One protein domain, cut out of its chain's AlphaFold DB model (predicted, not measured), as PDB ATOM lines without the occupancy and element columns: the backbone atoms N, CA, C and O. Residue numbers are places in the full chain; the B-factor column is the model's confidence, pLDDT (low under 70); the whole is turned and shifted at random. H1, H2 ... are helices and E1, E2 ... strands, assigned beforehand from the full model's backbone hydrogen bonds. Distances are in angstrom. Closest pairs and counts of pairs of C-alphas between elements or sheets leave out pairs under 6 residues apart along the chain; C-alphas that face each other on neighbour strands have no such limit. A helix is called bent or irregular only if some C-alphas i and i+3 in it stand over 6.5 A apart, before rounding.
ATOM      1  N   ALA A  36     155.885 224.845 164.929       95.38
ATOM      2  CA  ALA A  36     155.163 224.670 166.179       95.38
ATOM      3  C   ALA A  36     154.474 225.976 166.635       95.38
ATOM      4  O   ALA A  36     154.842 227.068 166.201       95.38
ATOM      5  N   PRO A  37     153.479 225.911 167.544       94.88
ATOM      6  CA  PRO A  37     152.774 227.099 168.039       94.88
ATOM      7  C   PRO A  37     153.649 228.206 168.646       94.88
ATOM      8  O   PRO A  37     153.227 229.359 168.662       94.88
ATOM      9  N   ASN A  38     154.829 227.874 169.175       91.12
ATOM     10  CA  ASN A  38     155.783 228.852 169.707       91.12
ATOM     11  C   ASN A  38     156.733 229.433 168.638       91.12
ATOM     12  O   ASN A  38     157.572 230.262 168.976       91.12
ATOM     13  N   GLY A  39     156.596 229.020 167.374       91.44
ATOM     14  CA  GLY A  39     157.436 229.445 166.255       91.44
ATOM     15  C   GLY A  39     158.674 228.580 166.015       91.44
ATOM     16  O   GLY A  39     159.359 228.809 165.021       91.44
ATOM     17  N   GLU A  40     158.961 227.593 166.871       93.12
ATOM     18  CA  GLU A  40     160.050 226.643 166.623       93.12
ATOM     19  C   GLU A  40     159.776 225.807 165.374       93.12
ATOM     20  O   GLU A  40     158.634 225.438 165.081       93.12
ATOM     21  N   GLN A  41     160.845 225.518 164.641       94.00
ATOM     22  CA  GLN A  41     160.806 224.819 163.367       94.00
ATOM     23  C   GLN A  41     161.417 223.433 163.529       94.00
ATOM     24  O   GLN A  41     162.480 223.284 164.129       94.00
ATOM     25  N   PHE A  42     160.732 222.430 162.994       93.50
ATOM     26  CA  PHE A  42     161.156 221.039 163.021       93.50
ATOM     27  C   PHE A  42     161.196 220.529 161.580       93.50
ATOM     28  O   PHE A  42     160.140 220.530 160.934       93.50
ATOM     29  N   PRO A  43     162.369 220.122 161.065       90.69
ATOM     30  CA  PRO A  43     162.452 219.539 159.734       90.69
ATOM     31  C   PRO A  43     161.670 218.223 159.706       90.69
ATOM     32  O   PRO A  43     161.697 217.440 160.662       90.69
ATOM     33  N   VAL A  44     160.913 218.015 158.635       92.38
ATOM     34  CA  VAL A  44     160.211 216.763 158.361       92.38
ATOM     35  C   VAL A  44     161.093 215.953 157.409       92.38
ATOM     36  O   VAL A  44     161.219 216.358 156.257       92.38
ATOM     37  N   PRO A  45     161.680 214.830 157.856       90.62
ATOM     38  CA  PRO A  45     162.657 214.094 157.052       90.62
ATOM     39  C   PRO A  45     162.001 213.341 155.886       90.62
ATOM     40  O   PRO A  45     160.853 212.882 156.005       90.62
ATOM     41  N   VAL A  46     162.739 213.130 154.788       88.31
ATOM     42  CA  VAL A  46     162.395 212.078 153.809       88.31
ATOM     43  C   VAL A  46     162.858 210.700 154.306       88.31
ATOM     44  O   VAL A  46     163.704 210.610 155.191       88.31
ATOM     45  N   TYR A  47     162.300 209.602 153.774       86.88
ATOM     46  CA  TYR A  47     162.704 208.250 154.207       86.88
ATOM     47  C   TYR A  47     164.203 207.987 154.009       86.88
ATOM     48  O   TYR A  47     164.801 207.288 154.819       86.88
ATOM     49  N   GLU A  48     164.791 208.542 152.951       84.56
ATOM     50  CA  GLU A  48     166.196 208.334 152.575       84.56
ATOM     51  C   GLU A  48     167.193 209.077 153.480       84.56
ATOM     52  O   GLU A  48     168.382 208.777 153.454       84.56
ATOM     53  N   GLU A  49     166.713 210.026 154.287       86.31
ATOM     54  CA  GLU A  49     167.529 210.842 155.195       86.31
ATOM     55  C   GLU A  49     167.526 210.331 156.638       86.31
ATOM     56  O   GLU A  49     168.221 210.889 157.487       86.31
ATOM     57  N   LEU A  50     166.731 209.300 156.939       88.94
ATOM     58  CA  LEU A  50     166.691 208.731 158.280       88.94
ATOM     59  C   LEU A  50     168.015 208.032 158.591       88.94
ATOM     60  O   LEU A  50     168.493 207.213 157.808       88.94
ATOM     61  N   ASP A  51     168.582 208.326 159.760       89.69
ATOM     62  CA  ASP A  51     169.704 207.556 160.289       89.69
ATOM     63  C   ASP A  51     169.272 206.134 160.706       89.69
ATOM     64  O   ASP A  51     168.082 205.851 160.877       89.69
ATOM     65  N   ASP A  52     170.244 205.231 160.876       94.56
ATOM     66  CA  ASP A  52     169.990 203.823 161.215       94.56
ATOM     67  C   ASP A  52     169.133 203.675 162.492       94.56
ATOM     68  O   ASP A  52     168.247 202.817 162.559       94.56
ATOM     69  N   ASP A  53     169.338 204.541 163.491       93.56
ATOM     70  CA  ASP A  53     168.604 204.492 164.757       93.56
ATOM     71  C   ASP A  53     167.157 205.004 164.587       93.56
ATOM     72  O   ASP A  53     166.215 204.477 165.192       93.56
ATOM     73  N   GLN A  54     166.948 206.051 163.784       92.19
ATOM     74  CA  GLN A  54     165.633 206.564 163.394       92.19
ATOM     75  C   GLN A  54     164.871 205.514 162.592       92.19
ATOM     76  O   GLN A  54     163.682 205.302 162.851       92.19
ATOM     77  N   GLN A  55     165.549 204.837 161.665       94.62
ATOM     78  CA  GLN A  55     164.968 203.767 160.872       94.62
ATOM     79  C   GLN A  55     164.563 202.580 161.753       94.62
ATOM     80  O   GLN A  55     163.417 202.137 161.666       94.62
ATOM     81  N   GLU A  56     165.418 202.130 162.677       96.56
ATOM     82  CA  GLU A  56     165.074 201.047 163.611       96.56
ATOM     83  C   GLU A  56     163.857 201.409 164.481       96.56
ATOM     84  O   GLU A  56     162.924 200.606 164.632       96.56
ATOM     85  N   ARG A  57     163.803 202.637 165.016       95.88
ATOM     86  CA  ARG A  57     162.632 203.116 165.774       95.88
ATOM     87  C   ARG A  57     161.376 203.149 164.912       95.88
ATOM     88  O   ARG A  57     160.301 202.757 165.376       95.88
ATOM     89  N   LEU A  58     161.483 203.629 163.676       95.44
ATOM     90  CA  LEU A  58     160.352 203.723 162.764       95.44
ATOM     91  C   LEU A  58     159.814 202.335 162.408       95.44
ATOM     92  O   LEU A  58     158.604 202.113 162.507       95.44
ATOM     93  N   ASP A  59     160.698 201.391 162.097       96.62
ATOM     94  CA  ASP A  59     160.359 199.998 161.808       96.62
ATOM     95  C   ASP A  59     159.686 199.327 163.009       96.62
ATOM     96  O   ASP A  59     158.674 198.636 162.854       96.62
ATOM     97  N   ALA A  60     160.171 199.583 164.228       96.50
ATOM     98  CA  ALA A  60     159.543 199.084 165.447       96.50
ATOM     99  C   ALA A  60     158.103 199.605 165.608       96.50
ATOM    100  O   ALA A  60     157.190 198.834 165.938       96.50
ATOM    101  N   VAL A  61     157.866 200.891 165.327       96.12
ATOM    102  CA  VAL A  61     156.518 201.481 165.371       96.12
ATOM    103  C   VAL A  61     155.633 200.899 164.268       96.12
ATOM    104  O   VAL A  61     154.494 200.515 164.542       96.12
ATOM    105  N   GLN A  62     156.133 200.765 163.040       95.00
ATOM    106  CA  GLN A  62     155.381 200.168 161.931       95.00
ATOM    107  C   GLN A  62     155.022 198.703 162.206       95.00
ATOM    108  O   GLN A  62     153.875 198.292 162.007       95.00
ATOM    109  N   HIS A  63     155.966 197.920 162.727       95.75
ATOM    110  CA  HIS A  63     155.728 196.540 163.135       95.75
ATOM    111  C   HIS A  63     154.661 196.458 164.231       95.75
ATOM    112  O   HIS A  63     153.733 195.647 164.147       95.75
ATOM    113  N   MET A  64     154.739 197.335 165.235       94.50
ATOM    114  CA  MET A  64     153.731 197.425 166.287       94.50
ATOM    115  C   MET A  64     152.340 197.715 165.709       94.50
ATOM    116  O   MET A  64     151.395 196.996 166.042       94.50
ATOM    117  N   LEU A  65     152.216 198.683 164.798       94.00
ATOM    118  CA  LEU A  65     150.946 199.022 164.147       94.00
ATOM    119  C   LEU A  65     150.396 197.860 163.318       94.00
ATOM    120  O   LEU A  65     149.203 197.569 163.386       94.00
ATOM    121  N   ASN A  66     151.261 197.130 162.615       93.50
ATOM    122  CA  ASN A  66     150.876 195.933 161.870       93.50
ATOM    123  C   ASN A  66     150.372 194.797 162.770       93.50
ATOM    124  O   ASN A  66     149.544 193.995 162.338       93.50
ATOM    125  N   SER A  67     150.825 194.762 164.026       93.38
ATOM    126  CA  SER A  67     150.380 193.806 165.046       93.38
ATOM    127  C   SER A  67     149.139 194.247 165.836       93.38
ATOM    128  O   SER A  67     148.730 193.530 166.750       93.38
ATOM    129  N   CYS A  68     148.562 195.417 165.540       96.12
ATOM    130  CA  CYS A  68     147.377 195.914 166.238       96.12
ATOM    131  C   CYS A  68     146.107 195.148 165.852       96.12
ATOM    132  O   CYS A  68     145.960 194.640 164.737       96.12
ATOM    133  N   ASP A  69     145.162 195.127 166.784       96.75
ATOM    134  CA  ASP A  69     143.876 194.469 166.658       96.75
ATOM    135  C   ASP A  69     143.083 195.021 165.468       96.75
ATOM    136  O   ASP A  69     142.988 196.233 165.228       96.75
ATOM    137  N   ARG A  70     142.445 194.104 164.744       96.75
ATOM    138  CA  ARG A  70     141.594 194.401 163.592       96.75
ATOM    139  C   ARG A  70     140.160 193.960 163.847       96.75
ATOM    140  O   ARG A  70     139.888 193.107 164.697       96.75
ATOM    141  N   LYS A 105     141.154 198.423 164.458       94.50
ATOM    142  CA  LYS A 105     140.328 199.080 165.470       94.50
ATOM    143  C   LYS A 105     140.929 200.441 165.812       94.50
ATOM    144  O   LYS A 105     142.146 200.587 165.876       94.50
ATOM    145  N   MET A 106     140.061 201.434 166.004       90.88
ATOM    146  CA  MET A 106     140.451 202.816 166.279       90.88
ATOM    147  C   MET A 106     139.788 203.311 167.575       90.88
ATOM    148  O   MET A 106     138.561 203.237 167.670       90.88
ATOM    149  N   PRO A 107     140.543 203.877 168.542       91.44
ATOM    150  CA  PRO A 107     142.007 204.013 168.568       91.44
ATOM    151  C   PRO A 107     142.725 202.662 168.459       91.44
ATOM    152  O   PRO A 107     142.129 201.651 168.801       91.44
ATOM    153  N   TYR A 108     143.975 202.649 167.980       95.50
ATOM    154  CA  TYR A 108     144.742 201.406 167.875       95.50
ATOM    155  C   TYR A 108     144.752 200.655 169.212       95.50
ATOM    156  O   TYR A 108     145.039 201.238 170.263       95.50
ATOM    157  N   GLU A 109     144.442 199.366 169.146       96.06
ATOM    158  CA  GLU A 109     144.427 198.429 170.266       96.06
ATOM    159  C   GLU A 109     145.412 197.294 169.983       96.06
ATOM    160  O   GLU A 109     145.602 196.919 168.828       96.06
ATOM    161  N   LYS A 110     146.031 196.732 171.020       94.75
ATOM    162  CA  LYS A 110     146.846 195.521 170.929       94.75
ATOM    163  C   LYS A 110     146.461 194.587 172.065       94.75
ATOM    164  O   LYS A 110     146.657 194.920 173.230       94.75
ATOM    165  N   GLY A 111     145.886 193.434 171.731       94.44
ATOM    166  CA  GLY A 111     145.373 192.499 172.736       94.44
ATOM    167  C   GLY A 111     144.211 193.075 173.553       94.44
ATOM    168  O   GLY A 111     144.081 192.758 174.731       94.44
ATOM    169  N   GLY A 112     143.390 193.940 172.952       94.06
ATOM    170  CA  GLY A 112     142.266 194.624 173.595       94.06
ATOM    171  C   GLY A 112     142.643 195.843 174.441       94.06
ATOM    172  O   GLY A 112     141.755 196.505 174.974       94.06
ATOM    173  N   GLU A 113     143.931 196.171 174.562       95.75
ATOM    174  CA  GLU A 113     144.393 197.357 175.281       95.75
ATOM    175  C   GLU A 113     144.758 198.482 174.319       95.75
ATOM    176  O   GLU A 113     145.418 198.273 173.301       95.75
ATOM    177  N   ARG A 114     144.354 199.709 174.659       95.50
ATOM    178  CA  ARG A 114     144.678 200.889 173.858       95.50
ATOM    179  C   ARG A 114     146.192 201.094 173.798       95.50
ATOM    180  O   ARG A 114     146.843 201.263 174.827       95.50
ATOM    181  N   VAL A 115     146.712 201.245 172.584       95.38
ATOM    182  CA  VAL A 115     148.098 201.648 172.343       95.38
ATOM    183  C   VAL A 115     148.338 203.052 172.911       95.38
ATOM    184  O   VAL A 115     147.668 204.027 172.539       95.38
ATOM    185  N   SER A 116     149.302 203.148 173.825       94.62
ATOM    186  CA  SER A 116     149.726 204.387 174.473       94.62
ATOM    187  C   SER A 116     151.261 204.449 174.540       94.62
ATOM    188  O   SER A 116     151.862 203.475 174.983       94.62
ATOM    189  N   PRO A 117     151.897 205.574 174.160       94.69
ATOM    190  CA  PRO A 117     151.270 206.790 173.638       94.69
ATOM    191  C   PRO A 117     150.620 206.563 172.254       94.69
ATOM    192  O   PRO A 117     150.861 205.535 171.626       94.69
ATOM    193  N   PRO A 118     149.735 207.458 171.770       95.06
ATOM    194  CA  PRO A 118     149.058 207.269 170.483       95.06
ATOM    195  C   PRO A 118     150.040 207.085 169.318       95.06
ATOM    196  O   PRO A 118     151.105 207.692 169.316       95.06
ATOM    197  N   ALA A 119     149.646 206.333 168.289       94.50
ATOM    198  CA  ALA A 119     150.504 205.990 167.147       94.50
ATOM    199  C   ALA A 119     151.256 207.181 166.529       94.50
ATOM    200  O   ALA A 119     152.463 207.120 166.341       94.50
ATOM    201  N   ASN A 120     150.568 208.302 166.282       96.12
ATOM    202  CA  ASN A 120     151.211 209.487 165.708       96.12
ATOM    203  C   ASN A 120     152.290 210.077 166.624       96.12
ATOM    204  O   ASN A 120     153.260 210.643 166.135       96.12
ATOM    205  N   VAL A 121     152.119 209.958 167.945       97.69
ATOM    206  CA  VAL A 121     153.113 210.400 168.929       97.69
ATOM    207  C   VAL A 121     154.354 209.517 168.834       97.69
ATOM    208  O   VAL A 121     155.440 210.061 168.693       97.69
ATOM    209  N   GLN A 122     154.176 208.192 168.798       97.56
ATOM    210  CA  GLN A 122     155.282 207.242 168.617       97.56
ATOM    211  C   GLN A 122     156.010 207.446 167.283       97.56
ATOM    212  O   GLN A 122     157.231 207.434 167.249       97.56
ATOM    213  N   LEU A 123     155.279 207.695 166.191       97.25
ATOM    214  CA  LEU A 123     155.877 207.999 164.887       97.25
ATOM    215  C   LEU A 123     156.681 209.302 164.917       97.25
ATOM    216  O   LEU A 123     157.781 209.354 164.390       97.25
ATOM    217  N   THR A 124     156.153 210.355 165.547       97.94
ATOM    218  CA  THR A 124     156.884 211.628 165.659       97.94
ATOM    219  C   THR A 124     158.144 211.469 166.512       97.94
ATOM    220  O   THR A 124     159.177 212.027 166.167       97.94
ATOM    221  N   GLU A 125     158.072 210.703 167.602       97.44
ATOM    222  CA  GLU A 125     159.222 210.380 168.454       97.44
ATOM    223  C   GLU A 125     160.269 209.543 167.707       97.44
ATOM    224  O   GLU A 125     161.450 209.859 167.770       97.44
ATOM    225  N   ALA A 126     159.844 208.548 166.922       96.94
ATOM    226  CA  ALA A 126     160.742 207.755 166.087       96.94
ATOM    227  C   ALA A 126     161.501 208.622 165.069       96.94
ATOM    228  O   ALA A 126     162.722 208.507 164.970       96.94
ATOM    229  N   LEU A 127     160.780 209.517 164.380       95.81
ATOM    230  CA  LEU A 127     161.321 210.398 163.341       95.81
ATOM    231  C   LEU A 127     162.227 211.499 163.903       95.81
ATOM    232  O   LEU A 127     163.273 211.776 163.337       95.81
ATOM    233  N   LEU A 128     161.847 212.145 165.007       94.56
ATOM    234  CA  LEU A 128     162.642 213.234 165.586       94.56
ATOM    235  C   LEU A 128     163.773 212.730 166.496       94.56
ATOM    236  O   LEU A 128     164.737 213.455 166.726       94.56
ATOM    237  N   GLY A 129     163.650 211.519 167.042       93.69
ATOM    238  CA  GLY A 129     164.483 211.059 168.149       93.69
ATOM    239  C   GLY A 129     164.161 211.779 169.465       93.69
ATOM    240  O   GLY A 129     163.430 212.774 169.507       93.69
ATOM    241  N   ASP A 130     164.715 211.272 170.565       93.06
ATOM    242  CA  ASP A 130     164.326 211.665 171.926       93.06
ATOM    243  C   ASP A 130     164.516 213.167 172.211       93.06
ATOM    244  O   ASP A 130     163.630 213.820 172.777       93.06
ATOM    245  N   GLU A 131     165.655 213.739 171.805       94.00
ATOM    246  CA  GLU A 131     166.007 215.134 172.102       94.00
ATOM    247  C   GLU A 131     165.110 216.129 171.360       94.00
ATOM    248  O   GLU A 131     164.501 217.015 171.973       94.00
ATOM    249  N   GLN A 132     164.978 215.977 170.039       94.19
ATOM    250  CA  GLN A 132     164.150 216.874 169.233       94.19
ATOM    251  C   GLN A 132     162.665 216.647 169.517       94.19
ATOM    252  O   GLN A 132     161.892 217.607 169.521       94.19
ATOM    253  N   PHE A 133     162.251 215.424 169.859       96.75
ATOM    254  CA  PHE A 133     160.885 215.165 170.302       96.75
ATOM    255  C   PHE A 133     160.565 215.834 171.648       96.75
ATOM    256  O   PHE A 133     159.453 216.336 171.853       96.75
ATOM    257  N   ALA A 134     161.525 215.913 172.574       97.69
ATOM    258  CA  ALA A 134     161.350 216.669 173.811       97.69
ATOM    259  C   ALA A 134     161.131 218.168 173.536       97.69
ATOM    260  O   ALA A 134     160.189 218.749 174.093       97.69
ATOM    261  N   LYS A 135     161.920 218.767 172.631       97.50
ATOM    262  CA  LYS A 135     161.722 220.158 172.174       97.50
ATOM    263  C   LYS A 135     160.370 220.334 171.486       97.50
ATOM    264  O   LYS A 135     159.600 221.214 171.861       97.50
ATOM    265  N   PHE A 136     160.001 219.413 170.598       97.81
ATOM    266  CA  PHE A 136     158.702 219.394 169.924       97.81
ATOM    267  C   PHE A 136     157.531 219.403 170.913       97.81
ATOM    268  O   PHE A 136     156.580 220.175 170.758       97.81
ATOM    269  N   LYS A 137     157.595 218.594 171.978       97.38
ATOM    270  CA  LYS A 137     156.574 218.603 173.040       97.38
ATOM    271  C   LYS A 137     156.549 219.923 173.808       97.38
ATOM    272  O   LYS A 137     155.459 220.446 174.053       97.38
ATOM    273  N   ALA A 138     157.710 220.467 174.178       97.56
ATOM    274  CA  ALA A 138     157.806 221.754 174.875       97.56
ATOM    275  C   ALA A 138     157.220 222.902 174.032       97.56
ATOM    276  O   ALA A 138     156.484 223.747 174.548       97.56
ATOM    277  N   ALA A 139     157.438 222.843 172.720       96.75
ATOM    278  CA  ALA A 139     156.895 223.750 171.719       96.75
ATOM    279  C   ALA A 139     155.384 223.586 171.462       96.75
ATOM    280  O   ALA A 139     154.794 224.357 170.702       96.75
ATOM    281  N   LYS A 140     154.722 222.615 172.113       97.12
ATOM    282  CA  LYS A 140     153.322 222.214 171.873       97.12
ATOM    283  C   LYS A 140     153.074 221.744 170.436       97.12
ATOM    284  O   LYS A 140     151.995 221.970 169.877       97.12
ATOM    285  N   GLY A 141     154.069 221.082 169.852       96.81
ATOM    286  CA  GLY A 141     153.979 220.446 168.549       96.81
ATOM    287  C   GLY A 141     152.829 219.436 168.478       96.81
ATOM    288  O   GLY A 141     152.471 218.771 169.454       96.81
ATOM    289  N   LYS A 142     152.211 219.335 167.299       97.56
ATOM    290  CA  LYS A 142     151.071 218.452 167.032       97.56
ATOM    291  C   LYS A 142     151.517 217.253 166.204       97.56
ATOM    292  O   LYS A 142     151.561 217.340 164.979       97.56
ATOM    293  N   SER A 143     151.758 216.120 166.859       97.56
ATOM    294  CA  SER A 143     152.214 214.877 166.212       97.56
ATOM    295  C   SER A 143     151.336 214.436 165.036       97.56
ATOM    296  O   SER A 143     151.835 213.961 164.028       97.56
ATOM    297  N   SER A 144     150.015 214.638 165.106       96.56
ATOM    298  CA  SER A 144     149.114 214.307 163.992       96.56
ATOM    299  C   SER A 144     149.346 215.158 162.741       96.56
ATOM    300  O   SER A 144     149.100 214.686 161.638       96.56
ATOM    301  N   VAL A 145     149.768 216.417 162.906       97.00
ATOM    302  CA  VAL A 145     150.082 217.314 161.787       97.00
ATOM    303  C   VAL A 145     151.468 216.990 161.248       97.00
ATOM    304  O   VAL A 145     151.612 216.845 160.042       97.00
ATOM    305  N   PHE A 146     152.445 216.792 162.136       96.75
ATOM    306  CA  PHE A 146     153.805 216.406 161.759       96.75
ATOM    307  C   PHE A 146     153.819 215.108 160.936       96.75
ATOM    308  O   PHE A 146     154.317 215.088 159.818       96.75
ATOM    309  N   VAL A 147     153.160 214.049 161.424       96.38
ATOM    310  CA  VAL A 147     153.062 212.766 160.704       96.38
ATOM    311  C   VAL A 147     152.304 212.908 159.383       96.38
ATOM    312  O   VAL A 147     152.650 212.251 158.407       96.38
ATOM    313  N   LYS A 148     151.283 213.772 159.315       95.88
ATOM    314  CA  LYS A 148     150.595 214.048 158.049       95.88
ATOM    315  C   LYS A 148     151.550 214.679 157.028       95.88
ATOM    316  O   LYS A 148     151.569 214.222 155.892       95.88
ATOM    317  N   MET A 149     152.329 215.683 157.436       94.94
ATOM    318  CA  MET A 149     153.329 216.324 156.572       94.94
ATOM    319  C   MET A 149     154.376 215.317 156.104       94.94
ATOM    320  O   MET A 149     154.655 215.255 154.914       94.94
ATOM    321  N   PHE A 150     154.859 214.458 157.007       94.31
ATOM    322  CA  PHE A 150     155.766 213.364 156.659       94.31
ATOM    323  C   PHE A 150     155.173 212.477 155.559       94.31
ATOM    324  O   PHE A 150     155.771 212.331 154.501       94.31
ATOM    325  N   MET A 151     153.958 211.955 155.742       94.12
ATOM    326  CA  MET A 151     153.313 211.088 154.744       94.12
ATOM    327  C   MET A 151     153.059 211.800 153.404       94.12
ATOM    328  O   MET A 151     153.168 211.185 152.343       94.12
ATOM    329  N   GLU A 152     152.717 213.090 153.433       92.75
ATOM    330  CA  GLU A 152     152.549 213.897 152.222       92.75
ATOM    331  C   GLU A 152     153.876 214.104 151.487       92.75
ATOM    332  O   GLU A 152     153.898 213.985 150.261       92.75
ATOM    333  N   LEU A 153     154.966 214.355 152.214       90.50
ATOM    334  CA  LEU A 153     156.310 214.471 151.659       90.50
ATOM    335  C   LEU A 153     156.737 213.164 150.976       90.50
ATOM    336  O   LEU A 153     157.094 213.202 149.799       90.50
ATOM    337  N   GLN A 154     156.571 212.008 151.633       89.69
ATOM    338  CA  GLN A 154     156.898 210.705 151.026       89.69
ATOM    339  C   GLN A 154     156.092 210.429 149.756       89.69
ATOM    340  O   GLN A 154     156.629 209.941 148.765       89.69
ATOM    341  N   ARG A 155     154.799 210.783 149.742       89.75
ATOM    342  CA  ARG A 155     153.973 210.641 148.537       89.75
ATOM    343  C   ARG A 155     154.508 211.498 147.389       89.75
ATOM    344  O   ARG A 155     154.540 211.029 146.259       89.75
TER     345      ARG A 155
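What this domain is: This is residues 36 to 70 and 105 to 155 of the 179 residues of an uncharacterized protein of Mycobacterium sp. NAZ190054 (UniProt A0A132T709). A short helical arm, H2a, lies in the middle, with H1 side by side with it, H3 meeting it with its first residues, 143 to 147, and running away from it at a steep angle, and the second arm of the same bent helix, H2b, folding back at a sharp corner. The short strand E1 passes near H2b and H3 at one end of the long axis, and at the other end lies a long stretch without a named element, residues 105 to 118. The printed part has 86 residues with one named strand and three named helices, in the order E1, H1, H2, H3, and its class is mostly helix. It is compact, with a radius of gyration of the C-alphas of 13.2 A, and spans 38 by 27 by 24 A.

Where its parts are: E1 is residues 41 to 44, beginning at C-alpha 41 at (160.806, 224.819, 163.367). H1 is residues 52 to 66, 20.7 A from first to last C-alpha. H2, residues 119 to 138, was assigned as one helix by its hydrogen bonds but is bent: C-alphas 127 and 130 are 9.2 A apart. Its arms are H2a, residues 119 to 127, 12.3 A long from C-alpha 119 at (150.504, 205.990, 167.147), and H2b, residues 130 to 138, 12.4 A long. H3 is residues 143 to 155, 18.3 A long, ending at C-alpha 155 at (153.973, 210.641, 148.537).

How they stand to each other: H2a has its centre 1.7 A from the mean of the C-alphas. It touches H1 at a shallow tilt of 16 degrees, opposite ways; their closest C-alphas, of Arg 57 and Ala 126, are 5.0 A apart. H2a also touches H3, at a steep tilt of 66 degrees and the same way, with the closest C-alphas those of Val 121 and Ser 143 at 5.3 A; H3 touches H2a with residues 143 to 147 alone. H2a and H2b are close but not clearly touching, at a steep tilt of 53 degrees, opposite ways, with the C-alphas of Glu 125 and Phe 133 closest at 5.4 A. H1 is apart from both H2b and H3. E1 pairs with no named strand; its closest C-alpha pair with H3 is Val 44 and Phe 150, at 5.8 A. In H1, H2a, H2b and H3 every O i to N i+4 pair is within hydrogen-bond range.

The domain as a whole: The two C-alphas farthest apart, of Gly 39 and Gly 111, are 39.4 A from each other. Residues 71 to 104 are not printed, and C-alphas 70 and 105 are 5.2 A apart across this cut, which falls in the link from H1 to H2. The link from E1 to H1 is short and that from H2 to H3 is tight. Within residues 105 to 118, residues 109 to 110 pair with residues 113 to 114, antiparallel. The mean pLDDT of the printed part is 94.4, and no printed residue is under 70.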